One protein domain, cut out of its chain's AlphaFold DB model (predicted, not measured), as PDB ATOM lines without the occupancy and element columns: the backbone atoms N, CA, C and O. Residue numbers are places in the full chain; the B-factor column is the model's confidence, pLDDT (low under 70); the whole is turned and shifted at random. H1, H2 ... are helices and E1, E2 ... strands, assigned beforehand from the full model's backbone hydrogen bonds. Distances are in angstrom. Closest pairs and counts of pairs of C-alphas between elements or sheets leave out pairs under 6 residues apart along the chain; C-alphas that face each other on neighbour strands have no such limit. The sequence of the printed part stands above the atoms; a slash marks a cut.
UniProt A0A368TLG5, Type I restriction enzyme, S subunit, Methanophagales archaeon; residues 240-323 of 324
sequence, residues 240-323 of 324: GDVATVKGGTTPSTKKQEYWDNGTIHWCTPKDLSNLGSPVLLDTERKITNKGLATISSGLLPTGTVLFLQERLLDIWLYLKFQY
ATOM      1  N   GLY A 240      13.594  -2.959  38.999       89.44
ATOM      2  CA  GLY A 240      13.789  -2.055  37.863       89.44
ATOM      3  C   GLY A 240      15.137  -1.330  37.868       89.44
ATOM      4  O   GLY A 240      15.631  -0.987  36.797       89.44
ATOM      5  N   ASP A 241      15.758  -1.157  39.040       92.06
ATOM      6  CA  ASP A 241      17.075  -0.521  39.171       92.06
ATOM      7  C   ASP A 241      18.221  -1.468  38.791       92.06
ATOM      8  O   ASP A 241      19.317  -1.019  38.456       92.06
ATOM      9  N   VAL A 242      17.986  -2.785  38.852       92.00
ATOM     10  CA  VAL A 242      19.015  -3.819  38.636       92.00
ATOM     11  C   VAL A 242      18.781  -4.674  37.392       92.00
ATOM     12  O   VAL A 242      19.709  -5.323  36.912       92.00
ATOM     13  N   ALA A 243      17.561  -4.691  36.848       89.44
ATOM     14  CA  ALA A 243      17.205  -5.513  35.702       89.44
ATOM     15  C   ALA A 243      16.198  -4.822  34.774       89.44
ATOM     16  O   ALA A 243      15.231  -4.193  35.198       89.44
ATOM     17  N   THR A 244      16.376  -5.015  33.465       90.75
ATOM     18  CA  THR A 244      15.367  -4.617  32.475       90.75
ATOM     19  C   THR A 244      14.253  -5.656  32.423       90.75
ATOM     20  O   THR A 244      14.461  -6.779  31.963       90.75
ATOM     21  N   VAL A 245      13.050  -5.270  32.842       89.69
ATOM     22  CA  VAL A 245      11.870  -6.142  32.800       89.69
ATOM     23  C   VAL A 245      11.179  -6.019  31.442       89.69
ATOM     24  O   VAL A 245      10.811  -4.926  31.016       89.69
ATOM     25  N   LYS A 246      10.975  -7.149  30.758       89.50
ATOM     26  CA  LYS A 246      10.226  -7.217  29.495       89.50
ATOM     27  C   LYS A 246       9.045  -8.173  29.615       89.50
ATOM     28  O   LYS A 246       9.201  -9.299  30.077       89.50
ATOM     29  N   GLY A 247       7.877  -7.737  29.147       86.19
ATOM     30  CA  GLY A 247       6.705  -8.595  28.976       86.19
ATOM     31  C   GLY A 247       6.735  -9.344  27.643       86.19
ATOM     32  O   GLY A 247       7.237  -8.823  26.641       86.19
ATOM     33  N   GLY A 248       6.175 -10.552  27.624       84.69
ATOM     34  CA  GLY A 248       5.963 -11.331  26.405       84.69
ATOM     35  C   GLY A 248       4.556 -11.147  25.832       84.69
ATOM     36  O   GLY A 248       3.614 -10.813  26.549       84.69
ATOM     37  N   THR A 249       4.402 -11.417  24.539       86.94
ATOM     38  CA  THR A 249       3.098 -11.540  23.877       86.94
ATOM     39  C   THR A 249       3.023 -12.863  23.129       86.94
ATOM     40  O   THR A 249       4.036 -13.413  22.694       86.94
ATOM     41  N   THR A 250       1.808 -13.385  22.980       89.56
ATOM     42  CA  THR A 250       1.555 -14.611  22.217       89.56
ATOM     43  C   THR A 250       1.240 -14.246  20.767       89.56
ATOM     44  O   THR A 250       0.191 -13.638  20.525       89.56
ATOM     45  N   PRO A 251       2.087 -14.619  19.785       89.25
ATOM     46  CA  PRO A 251       1.746 -14.479  18.375       89.25
ATOM     47  C   PRO A 251       0.450 -15.231  18.060       89.25
ATOM     48  O   PRO A 251       0.150 -16.263  18.664       89.25
ATOM     49  N   SER A 252      -0.326 -14.745  17.088       91.75
ATOM     50  CA  SER A 252      -1.580 -15.409  16.713       91.75
ATOM     51  C   SER A 252      -1.336 -16.870  16.326       91.75
ATOM     52  O   SER A 252      -0.596 -17.168  15.389       91.75
ATOM     53  N   THR A 253      -2.000 -17.795  17.016       90.94
ATOM     54  CA  THR A 253      -1.924 -19.235  16.723       90.94
ATOM     55  C   THR A 253      -2.628 -19.615  15.424       90.94
ATOM     56  O   THR A 253      -2.371 -20.681  14.880       90.94
ATOM     57  N   LYS A 254      -3.489 -18.735  14.894       93.50
ATOM     58  CA  LYS A 254      -4.206 -18.945  13.628       93.50
ATOM     59  C   LYS A 254      -3.329 -18.711  12.395       93.50
ATOM     60  O   LYS A 254      -3.677 -19.163  11.311       93.50
ATOM     61  N   LYS A 255      -2.213 -17.988  12.539       93.94
ATOM     62  CA  LYS A 255      -1.290 -17.691  11.439       93.94
ATOM     63  C   LYS A 255      -0.178 -18.733  11.401       93.94
ATOM     64  O   LYS A 255       0.815 -18.601  12.109       93.94
ATOM     65  N   GLN A 256      -0.349 -19.753  10.565       93.88
ATOM     66  CA  GLN A 256       0.606 -20.859  10.418       93.88
ATOM     67  C   GLN A 256       2.034 -20.387  10.096       93.88
ATOM     68  O   GLN A 256       2.987 -20.903  10.669       93.88
ATOM     69  N   GLU A 257       2.196 -19.317   9.310       95.25
ATOM     70  CA  GLU A 257       3.509 -18.739   8.969       95.25
ATOM     71  C   GLU A 257       4.356 -18.273  10.174       95.25
ATOM     72  O   GLU A 257       5.555 -18.016  10.032       95.25
ATOM     73  N   TYR A 258       3.759 -18.134  11.362       95.56
ATOM     74  CA  TYR A 258       4.480 -17.796  12.593       95.56
ATOM     75  C   TYR A 258       5.109 -19.014  13.277       95.56
ATOM     76  O   TYR A 258       5.987 -18.840  14.120       95.56
ATOM     77  N   TRP A 259       4.675 -20.224  12.923       94.69
ATOM     78  CA  TRP A 259       4.975 -21.461  13.649       94.69
ATOM     79  C   TRP A 259       5.607 -22.526  12.753       94.69
ATOM     80  O   TRP A 259       6.526 -23.218  13.186       94.69
ATOM     81  N   ASP A 260       5.147 -22.640  11.508       93.69
ATOM     82  CA  ASP A 260       5.607 -23.667  10.577       93.69
ATOM     83  C   ASP A 260       7.103 -23.501  10.284       93.69
ATOM     84  O   ASP A 260       7.559 -22.435   9.865       93.69
ATOM     85  N   ASN A 261       7.868 -24.574  10.510       93.00
ATOM     86  CA  ASN A 261       9.332 -24.602  10.400       93.00
ATOM     87  C   ASN A 261      10.051 -23.565  11.287       93.00
ATOM     88  O   ASN A 261      11.143 -23.100  10.956       93.00
ATOM     89  N   GLY A 262       9.444 -23.183  12.416       93.69
ATOM     90  CA  GLY A 262      10.081 -22.326  13.409       93.69
ATOM     91  C   GLY A 262      11.345 -22.959  13.997       93.69
ATOM     92  O   GLY A 262      11.379 -24.147  14.307       93.69
ATOM     93  N   THR A 263      12.384 -22.151  14.191       95.75
ATOM     94  CA  THR A 263      13.664 -22.582  14.784       95.75
ATOM     95  C   THR A 263      13.991 -21.855  16.086       95.75
ATOM     96  O   THR A 263      14.888 -22.277  16.813       95.75
ATOM     97  N   ILE A 264      13.246 -20.797  16.412       95.38
ATOM     98  CA  ILE A 264      13.467 -19.957  17.590       95.38
ATOM     99  C   ILE A 264      12.597 -20.473  18.729       95.38
ATOM    100  O   ILE A 264      11.395 -20.654  18.552       95.38
ATOM    101  N   HIS A 265      13.190 -20.694  19.898       94.94
ATOM    102  CA  HIS A 265      12.472 -21.192  21.069       94.94
ATOM    103  C   HIS A 265      11.389 -20.209  21.521       94.94
ATOM    104  O   HIS A 265      11.653 -19.019  21.703       94.94
ATOM    105  N   TRP A 266      10.167 -20.710  21.707       93.94
ATOM    106  CA  TRP A 266       9.047 -19.932  22.226       93.94
ATOM    107  C   TRP A 266       8.561 -20.548  23.531       93.94
ATOM    108  O   TRP A 266       7.892 -21.579  23.539       93.94
ATOM    109  N   CYS A 267       8.946 -19.906  24.632       90.94
ATOM    110  CA  CYS A 267       8.698 -20.387  25.982       90.94
ATOM    111  C   CYS A 267       7.279 -20.057  26.454       90.94
ATOM    112  O   CYS A 267       6.798 -18.934  26.298       90.94
ATOM    113  N   THR A 268       6.651 -21.021  27.117       88.94
ATOM    114  CA  THR A 268       5.343 -20.905  27.765       88.94
ATOM    115  C   THR A 268       5.430 -21.250  29.255       88.94
ATOM    116  O   THR A 268       6.422 -21.835  29.693       88.94
ATOM    117  N   PRO A 269       4.375 -20.970  30.046       87.00
ATOM    118  CA  PRO A 269       4.255 -21.490  31.407       87.00
ATOM    119  C   PRO A 269       4.487 -22.989  31.532       87.00
ATOM    120  O   PRO A 269       5.201 -23.420  32.429       87.00
ATOM    121  N   LYS A 270       3.975 -23.778  30.586       85.19
ATOM    122  CA  LYS A 270       4.147 -25.232  30.582       85.19
ATOM    123  C   LYS A 270       5.615 -25.642  30.442       85.19
ATOM    124  O   LYS A 270       6.015 -26.618  31.071       85.19
ATOM    125  N   ASP A 271       6.412 -24.925  29.650       87.62
ATOM    126  CA  ASP A 271       7.845 -25.216  29.511       87.62
ATOM    127  C   ASP A 271       8.582 -24.963  30.837       87.62
ATOM    128  O   ASP A 271       9.378 -25.790  31.273       87.62
ATOM    129  N   LEU A 272       8.248 -23.867  31.529       86.00
ATOM    130  CA  LEU A 272       8.850 -23.504  32.817       86.00
ATOM    131  C   LEU A 272       8.373 -24.390  33.978       86.00
ATOM    132  O   LEU A 272       9.167 -24.743  34.842       86.00
ATOM    133  N   SER A 273       7.106 -24.808  34.004       81.31
ATOM    134  CA  SER A 273       6.596 -25.718  35.042       81.31
ATOM    135  C   SER A 273       7.168 -27.135  34.940       81.31
ATOM    136  O   SER A 273       7.155 -27.867  35.925       81.31
ATOM    137  N   ASN A 274       7.658 -27.535  33.763       75.44
ATOM    138  CA  ASN A 274       8.254 -28.854  33.528       75.44
ATOM    139  C   ASN A 274       9.792 -28.832  33.555       75.44
ATOM    140  O   ASN A 274      10.423 -29.835  33.213       75.44
ATOM    141  N   LEU A 275      10.402 -27.707  33.936       77.19
ATOM    142  CA  LEU A 275      11.852 -27.558  33.964       77.19
ATOM    143  C   LEU A 275      12.463 -28.495  35.018       77.19
ATOM    144  O   LEU A 275      12.171 -28.393  36.206       77.19
ATOM    145  N   GLY A 276      13.338 -29.405  34.586       69.94
ATOM    146  CA  GLY A 276      14.109 -30.281  35.482       69.94
ATOM    147  C   GLY A 276      15.471 -29.711  35.902       69.94
ATOM    148  O   GLY A 276      16.238 -30.389  36.577       69.94
ATOM    149  N   SER A 277      15.799 -28.502  35.448       74.88
ATOM    150  CA  SER A 277      17.076 -27.801  35.629       74.88
ATOM    151  C   SER A 277      16.792 -26.299  35.666       74.88
ATOM    152  O   SER A 277      15.854 -25.891  34.993       74.88
ATOM    153  N   PRO A 278      17.575 -25.448  36.355       78.19
ATOM    154  CA  PRO A 278      17.375 -23.993  36.333       78.19
ATOM    155  C   PRO A 278      17.579 -23.349  34.948       78.19
ATOM    156  O   PRO A 278      17.326 -22.159  34.782       78.19
ATOM    157  N   VAL A 279      18.048 -24.111  33.953       85.62
ATOM    158  CA  VAL A 279      18.330 -23.622  32.600       85.62
ATOM    159  C   VAL A 279      17.333 -24.206  31.600       85.62
ATOM    160  O   VAL A 279      17.263 -25.422  31.412       85.62
ATOM    161  N   LEU A 280      16.599 -23.328  30.911       88.00
ATOM    162  CA  LEU A 280      15.745 -23.688  29.780       88.00
ATOM    163  C   LEU A 280      16.598 -23.858  28.519       88.00
ATOM    164  O   LEU A 280      17.126 -22.884  27.984       88.00
ATOM    165  N   LEU A 281      16.733 -25.101  28.059       88.94
ATOM    166  CA  LEU A 281      17.537 -25.449  26.880       88.94
ATOM    167  C   LEU A 281      16.699 -25.656  25.614       88.94
ATOM    168  O   LEU A 281      17.215 -25.490  24.511       88.94
ATOM    169  N   ASP A 282      15.423 -26.019  25.757       90.44
ATOM    170  CA  ASP A 282      14.502 -26.216  24.638       90.44
ATOM    171  C   ASP A 282      13.058 -25.886  25.040       90.44
ATOM    172  O   ASP A 282      12.755 -25.764  26.223       90.44
ATOM    173  N   THR A 283      12.172 -25.733  24.057       92.31
ATOM    174  CA  THR A 283      10.750 -25.408  24.247       92.31
ATOM    175  C   THR A 283       9.889 -26.289  23.353       92.31
ATOM    176  O   THR A 283      10.272 -26.585  22.223       92.31
ATOM    177  N   GLU A 284       8.690 -26.657  23.814       91.56
ATOM    178  CA  GLU A 284       7.766 -27.526  23.063       91.56
ATOM    179  C   GLU A 284       7.411 -26.950  21.686       91.56
ATOM    180  O   GLU A 284       7.187 -27.680  20.719       91.56
ATOM    181  N   ARG A 285       7.356 -25.619  21.587       93.19
ATOM    182  CA  ARG A 285       7.051 -24.911  20.348       93.19
ATOM    183  C   ARG A 285       8.201 -24.008  19.954       93.19
ATOM    184  O   ARG A 285       8.873 -23.416  20.798       93.19
ATOM    185  N   LYS A 286       8.365 -23.857  18.644       95.75
ATOM    186  CA  LYS A 286       9.273 -22.884  18.050       95.75
ATOM    187  C   LYS A 286       8.510 -21.933  17.143       95.75
ATOM    188  O   LYS A 286       7.462 -22.279  16.602       95.75
ATOM    189  N   ILE A 287       9.033 -20.723  17.013       96.06
ATOM    190  CA  ILE A 287       8.486 -19.664  16.167       96.06
ATOM    191  C   ILE A 287       9.451 -19.334  15.035       96.06
ATOM    192  O   ILE A 287      10.661 -19.569  15.113       96.06
ATOM    193  N   THR A 288       8.902 -18.784  13.960       97.00
ATOM    194  CA  THR A 288       9.673 -18.227  12.848       97.00
ATOM    195  C   THR A 288      10.104 -16.791  13.159       97.00
ATOM    196  O   THR A 288       9.572 -16.143  14.063       97.00
ATOM    197  N   ASN A 289      11.011 -16.238  12.348       96.19
ATOM    198  CA  ASN A 289      11.360 -14.812  12.408       96.19
ATOM    199  C   ASN A 289      10.130 -13.895  12.251       96.19
ATOM    200  O   ASN A 289      10.060 -12.842  12.885       96.19
ATOM    201  N   LYS A 290       9.129 -14.304  11.455       94.62
ATOM    202  CA  LYS A 290       7.865 -13.566  11.303       94.62
ATOM    203  C   LYS A 290       7.047 -13.565  12.594       94.62
ATOM    204  O   LYS A 290       6.496 -12.534  12.960       94.62
ATOM    205  N   GLY A 291       6.984 -14.706  13.286       93.81
ATOM    206  CA  GLY A 291       6.338 -14.806  14.595       93.81
ATOM    207  C   GLY A 291       7.044 -13.938  15.637       93.81
ATOM    208  O   GLY A 291       6.391 -13.148  16.319       93.81
ATOM    209  N   LEU A 292       8.378 -14.015  15.691       93.56
ATOM    210  CA  LEU A 292       9.213 -13.226  16.600       93.56
ATOM    211  C   LEU A 292       9.002 -11.716  16.432       93.56
ATOM    212  O   LEU A 292       8.915 -11.006  17.427       93.56
ATOM    213  N   ALA A 293       8.860 -11.230  15.195       92.94
ATOM    214  CA  ALA A 293       8.632  -9.810  14.912       92.94
ATOM    215  C   ALA A 293       7.337  -9.246  15.533       92.94
ATOM    216  O   ALA A 293       7.185  -8.034  15.644       92.94
ATOM    217  N   THR A 294       6.402 -10.109  15.947       92.00
ATOM    218  CA  THR A 294       5.165  -9.703  16.637       92.00
ATOM    219  C   THR A 294       5.286  -9.688  18.163       92.00
ATOM    220  O   THR A 294       4.350  -9.271  18.850       92.00
ATOM    221  N   ILE A 295       6.417 -10.150  18.702       89.75
ATOM    222  CA  ILE A 295       6.643 -10.275  20.140       89.75
ATOM    223  C   ILE A 295       7.236  -8.980  20.690       89.75
ATOM    224  O   ILE A 295       8.312  -8.556  20.275       89.75
ATOM    225  N   SER A 296       6.571  -8.387  21.685       86.38
ATOM    226  CA  SER A 296       6.977  -7.110  22.293       86.38
ATOM    227  C   SER A 296       8.367  -7.142  22.930       86.38
ATOM    228  O   SER A 296       9.100  -6.159  22.865       86.38
ATOM    229  N   SER A 297       8.755  -8.262  23.542       87.62
ATOM    230  CA  SER A 297      10.085  -8.413  24.139       87.62
ATOM    231  C   SER A 297      11.205  -8.521  23.101       87.62
ATOM    232  O   SER A 297      12.369  -8.258  23.433       87.62
ATOM    233  N   GLY A 298      10.864  -8.929  21.874       91.62
ATOM    234  CA  GLY A 298      11.807  -9.449  20.892       91.62
ATOM    235  C   GLY A 298      12.493 -10.732  21.372       91.62
ATOM    236  O   GLY A 298      12.006 -11.415  22.278       91.62
ATOM    237  N   LEU A 299      13.636 -11.042  20.753       93.38
ATOM    238  CA  LEU A 299      14.493 -12.154  21.159       93.38
ATOM    239  C   LEU A 299      15.300 -11.742  22.390       93.38
ATOM    240  O   LEU A 299      15.983 -10.717  22.379       93.38
ATOM    241  N   LEU A 300      15.207 -12.541  23.445       92.69
ATOM    242  CA  LEU A 300      15.945 -12.316  24.678       92.69
ATOM    243  C   LEU A 300      17.325 -12.986  24.589       92.69
ATOM    244  O   LEU A 300      17.426 -14.086  24.039       92.69
ATOM    245  N   PRO A 301      18.390 -12.348  25.103       92.06
ATOM    246  CA  PRO A 301      19.723 -12.933  25.095       92.06
ATOM    247  C   PRO A 301      19.822 -14.134  26.047       92.06
ATOM    248  O   PRO A 301      19.079 -14.249  27.027       92.06
ATOM    249  N   THR A 302      20.786 -15.018  25.792       91.00
ATOM    250  CA  THR A 302      21.166 -16.077  26.737       91.00
ATOM    251  C   THR A 302      21.570 -15.470  28.085       91.00
ATOM    252  O   THR A 302      22.227 -14.433  28.127       91.00
ATOM    253  N   GLY A 303      21.159 -16.107  29.187       87.62
ATOM    254  CA  GLY A 303      21.337 -15.584  30.549       87.62
ATOM    255  C   GLY A 303      20.165 -14.741  31.062       87.62
ATOM    256  O   GLY A 303      20.169 -14.348  32.225       87.62
ATOM    257  N   THR A 304      19.139 -14.491  30.239       91.62
ATOM    258  CA  THR A 304      17.902 -13.853  30.711       91.62
ATOM    259  C   THR A 304      17.161 -14.751  31.701       91.62
ATOM    260  O   THR A 304      16.873 -15.909  31.397       91.62
ATOM    261  N   VAL A 305      16.799 -14.200  32.861       90.56
ATOM    262  CA  VAL A 305      15.937 -14.874  33.839       90.56
ATOM    263  C   VAL A 305      14.483 -14.772  33.383       90.56
ATOM    264  O   VAL A 305      13.965 -13.677  33.164       90.56
ATOM    265  N   LEU A 306      13.821 -15.919  33.244       88.69
ATOM    266  CA  LEU A 306      12.395 -15.992  32.940       88.69
ATOM    267  C   LEU A 306      11.600 -16.146  34.236       88.69
ATOM    268  O   LEU A 306      11.934 -16.970  35.083       88.69
ATOM    269  N   PHE A 307      10.532 -15.365  34.369       82.62
ATOM    270  CA  PHE A 307       9.664 -15.371  35.541       82.62
ATOM    271  C   PHE A 307       8.215 -15.637  35.132       82.62
ATOM    272  O   PHE A 307       7.710 -15.022  34.189       82.62
ATOM    273  N   LEU A 308       7.538 -16.546  35.839       80.31
ATOM    274  CA  LEU A 308       6.135 -16.860  35.586       80.31
ATOM    275  C   LEU A 308       5.203 -15.907  36.324       80.31
ATOM    276  O   LEU A 308       5.234 -15.813  37.544       80.31
ATOM    277  N   GLN A 309       4.311 -15.258  35.580       71.06
ATOM    278  CA  GLN A 309       3.311 -14.342  36.136       71.06
ATOM    279  C   GLN A 309       1.998 -15.048  36.547       71.06
ATOM    280  O   GLN A 309       0.976 -14.389  36.747       71.06
ATOM    281  N   GLU A 310       1.965 -16.383  36.647       54.44
ATOM    282  CA  GLU A 310       0.734 -17.082  37.031       54.44
ATOM    283  C   GLU A 310       0.396 -16.839  38.513       54.44
ATOM    284  O   GLU A 310       1.118 -17.250  39.410       54.44
ATOM    285  N   ARG A 311      -0.727 -16.134  38.725       42.69
ATOM    286  CA  ARG A 311      -1.434 -15.860  39.991       42.69
ATOM    287  C   ARG A 311      -0.531 -15.474  41.173       42.69
ATOM    288  O   ARG A 311      -0.161 -16.293  42.001       42.69
ATOM    289  N   LEU A 312      -0.363 -14.160  41.331       40.84
ATOM    290  CA  LEU A 312       0.230 -13.405  42.454       40.84
ATOM    291  C   LEU A 312      -0.159 -13.816  43.902       40.84
ATOM    292  O   LEU A 312       0.312 -13.185  44.845       40.84
ATOM    293  N   LEU A 313      -0.999 -14.832  44.113       35.19
ATOM    294  CA  LEU A 313      -1.399 -15.310  45.440       35.19
ATOM    295  C   LEU A 313      -0.317 -16.167  46.121       35.19
ATOM    296  O   LEU A 313      -0.138 -16.035  47.329       35.19
ATOM    297  N   ASP A 314       0.458 -16.965  45.379       31.83
ATOM    298  CA  ASP A 314       1.413 -17.904  45.999       31.83
ATOM    299  C   ASP A 314       2.752 -17.248  46.395       31.83
ATOM    300  O   ASP A 314       3.355 -17.614  47.403       31.83
ATOM    301  N   ILE A 315       3.183 -16.202  45.678       35.50
ATOM    302  CA  ILE A 315       4.410 -15.447  46.007       35.50
ATOM    303  C   ILE A 315       4.229 -14.617  47.288       35.50
ATOM    304  O   ILE A 315       5.133 -14.557  48.121       35.50
ATOM    305  N   TRP A 316       3.042 -14.032  47.494       28.38
ATOM    306  CA  TRP A 316       2.722 -13.331  48.743       28.38
ATOM    307  C   TRP A 316       2.674 -14.278  49.945       28.38
ATOM    308  O   TRP A 316       3.043 -13.876  51.045       28.38
ATOM    309  N   LEU A 317       2.260 -15.533  49.744       28.81
ATOM    310  CA  LEU A 317       2.268 -16.566  50.781       28.81
ATOM    311  C   LEU A 317       3.695 -17.002  51.140       28.81
ATOM    312  O   LEU A 317       4.008 -17.096  52.325       28.81
ATOM    313  N   TYR A 318       4.579 -17.189  50.155       26.70
ATOM    314  CA  TYR A 318       5.971 -17.585  50.410       26.70
ATOM    315  C   TYR A 318       6.779 -16.482  51.116       26.70
ATOM    316  O   TYR A 318       7.542 -16.775  52.034       26.70
ATOM    317  N   LEU A 319       6.560 -15.209  50.762       30.02
ATOM    318  CA  LEU A 319       7.189 -14.074  51.448       30.02
ATOM    319  C   LEU A 319       6.596 -13.827  52.847       30.02
ATOM    320  O   LEU A 319       7.348 -13.532  53.768       30.02
ATOM    321  N   LYS A 320       5.283 -14.028  53.065       27.14
ATOM    322  CA  LYS A 320       4.692 -13.945  54.418       27.14
ATOM    323  C   LYS A 320       5.218 -15.015  55.372       27.14
ATOM    324  O   LYS A 320       5.400 -14.717  56.543       27.14
ATOM    325  N   PHE A 321       5.455 -16.237  54.894       30.62
ATOM    326  CA  PHE A 321       5.978 -17.322  55.733       30.62
ATOM    327  C   PHE A 321       7.466 -17.172  56.086       30.62
ATOM    328  O   PHE A 321       7.917 -17.805  57.034       30.62
ATOM    329  N   GLN A 322       8.225 -16.349  55.355       32.81
ATOM    330  CA  GLN A 322       9.613 -16.011  55.704       32.81
ATOM    331  C   GLN A 322       9.717 -14.811  56.666       32.81
ATOM    332  O   GLN A 322      10.781 -14.602  57.235       32.81
ATOM    333  N   TYR A 323       8.632 -14.048  56.856       31.94
ATOM    334  CA  TYR A 323       8.600 -12.805  57.644       31.94
ATOM    335  C   TYR A 323       7.505 -12.786  58.740       31.94
ATOM    336  O   TYR A 323       6.985 -11.721  59.077       31.94
TER     337      TYR A 323
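AT A GLANCE: This is residues 240 to 323 of the 324 residues of the protein "Type I restriction enzyme, S subunit" of Methanophagales archaeon (UniProt A0A368TLG5). The model has little regular structure: a loop-rich body holding tiny strands E1 and E2, from which residues 311 to 323, with H3, stick out. Of 84 printed residues, 25 are in named elements, in order E1, H1, E2, H2, H3; the class is mixed. The whole is loose, radius of gyration of the C-alphas 15.1 A, and spans 49 by 29 by 24 A.

IN THESE COORDINATES: E1 is residues 264 to 266, from C-alpha (13.467, -19.957, 17.590), E2 285 to 287, H1 269 to 273 and H2 289 to 292. H3, residues 313 to 322, is 15.1 A long, ending at C-alpha (9.613, -16.011, 55.704).

HOW THE PARTS SIT: E1 and E2 meet only at a point: C-alphas 265 and 286, which face each other, are 4.7 A apart. H1 and H2 are apart; H3 is apart from the other four. In H1 and H3 every O i to N i+4 pair is within hydrogen-bond range.

THE WHOLE: The printed part has no cut. Links H1 to E2 and H2 to H3 are long. pLDDT is under 70 at residues 276 and 310 to 323.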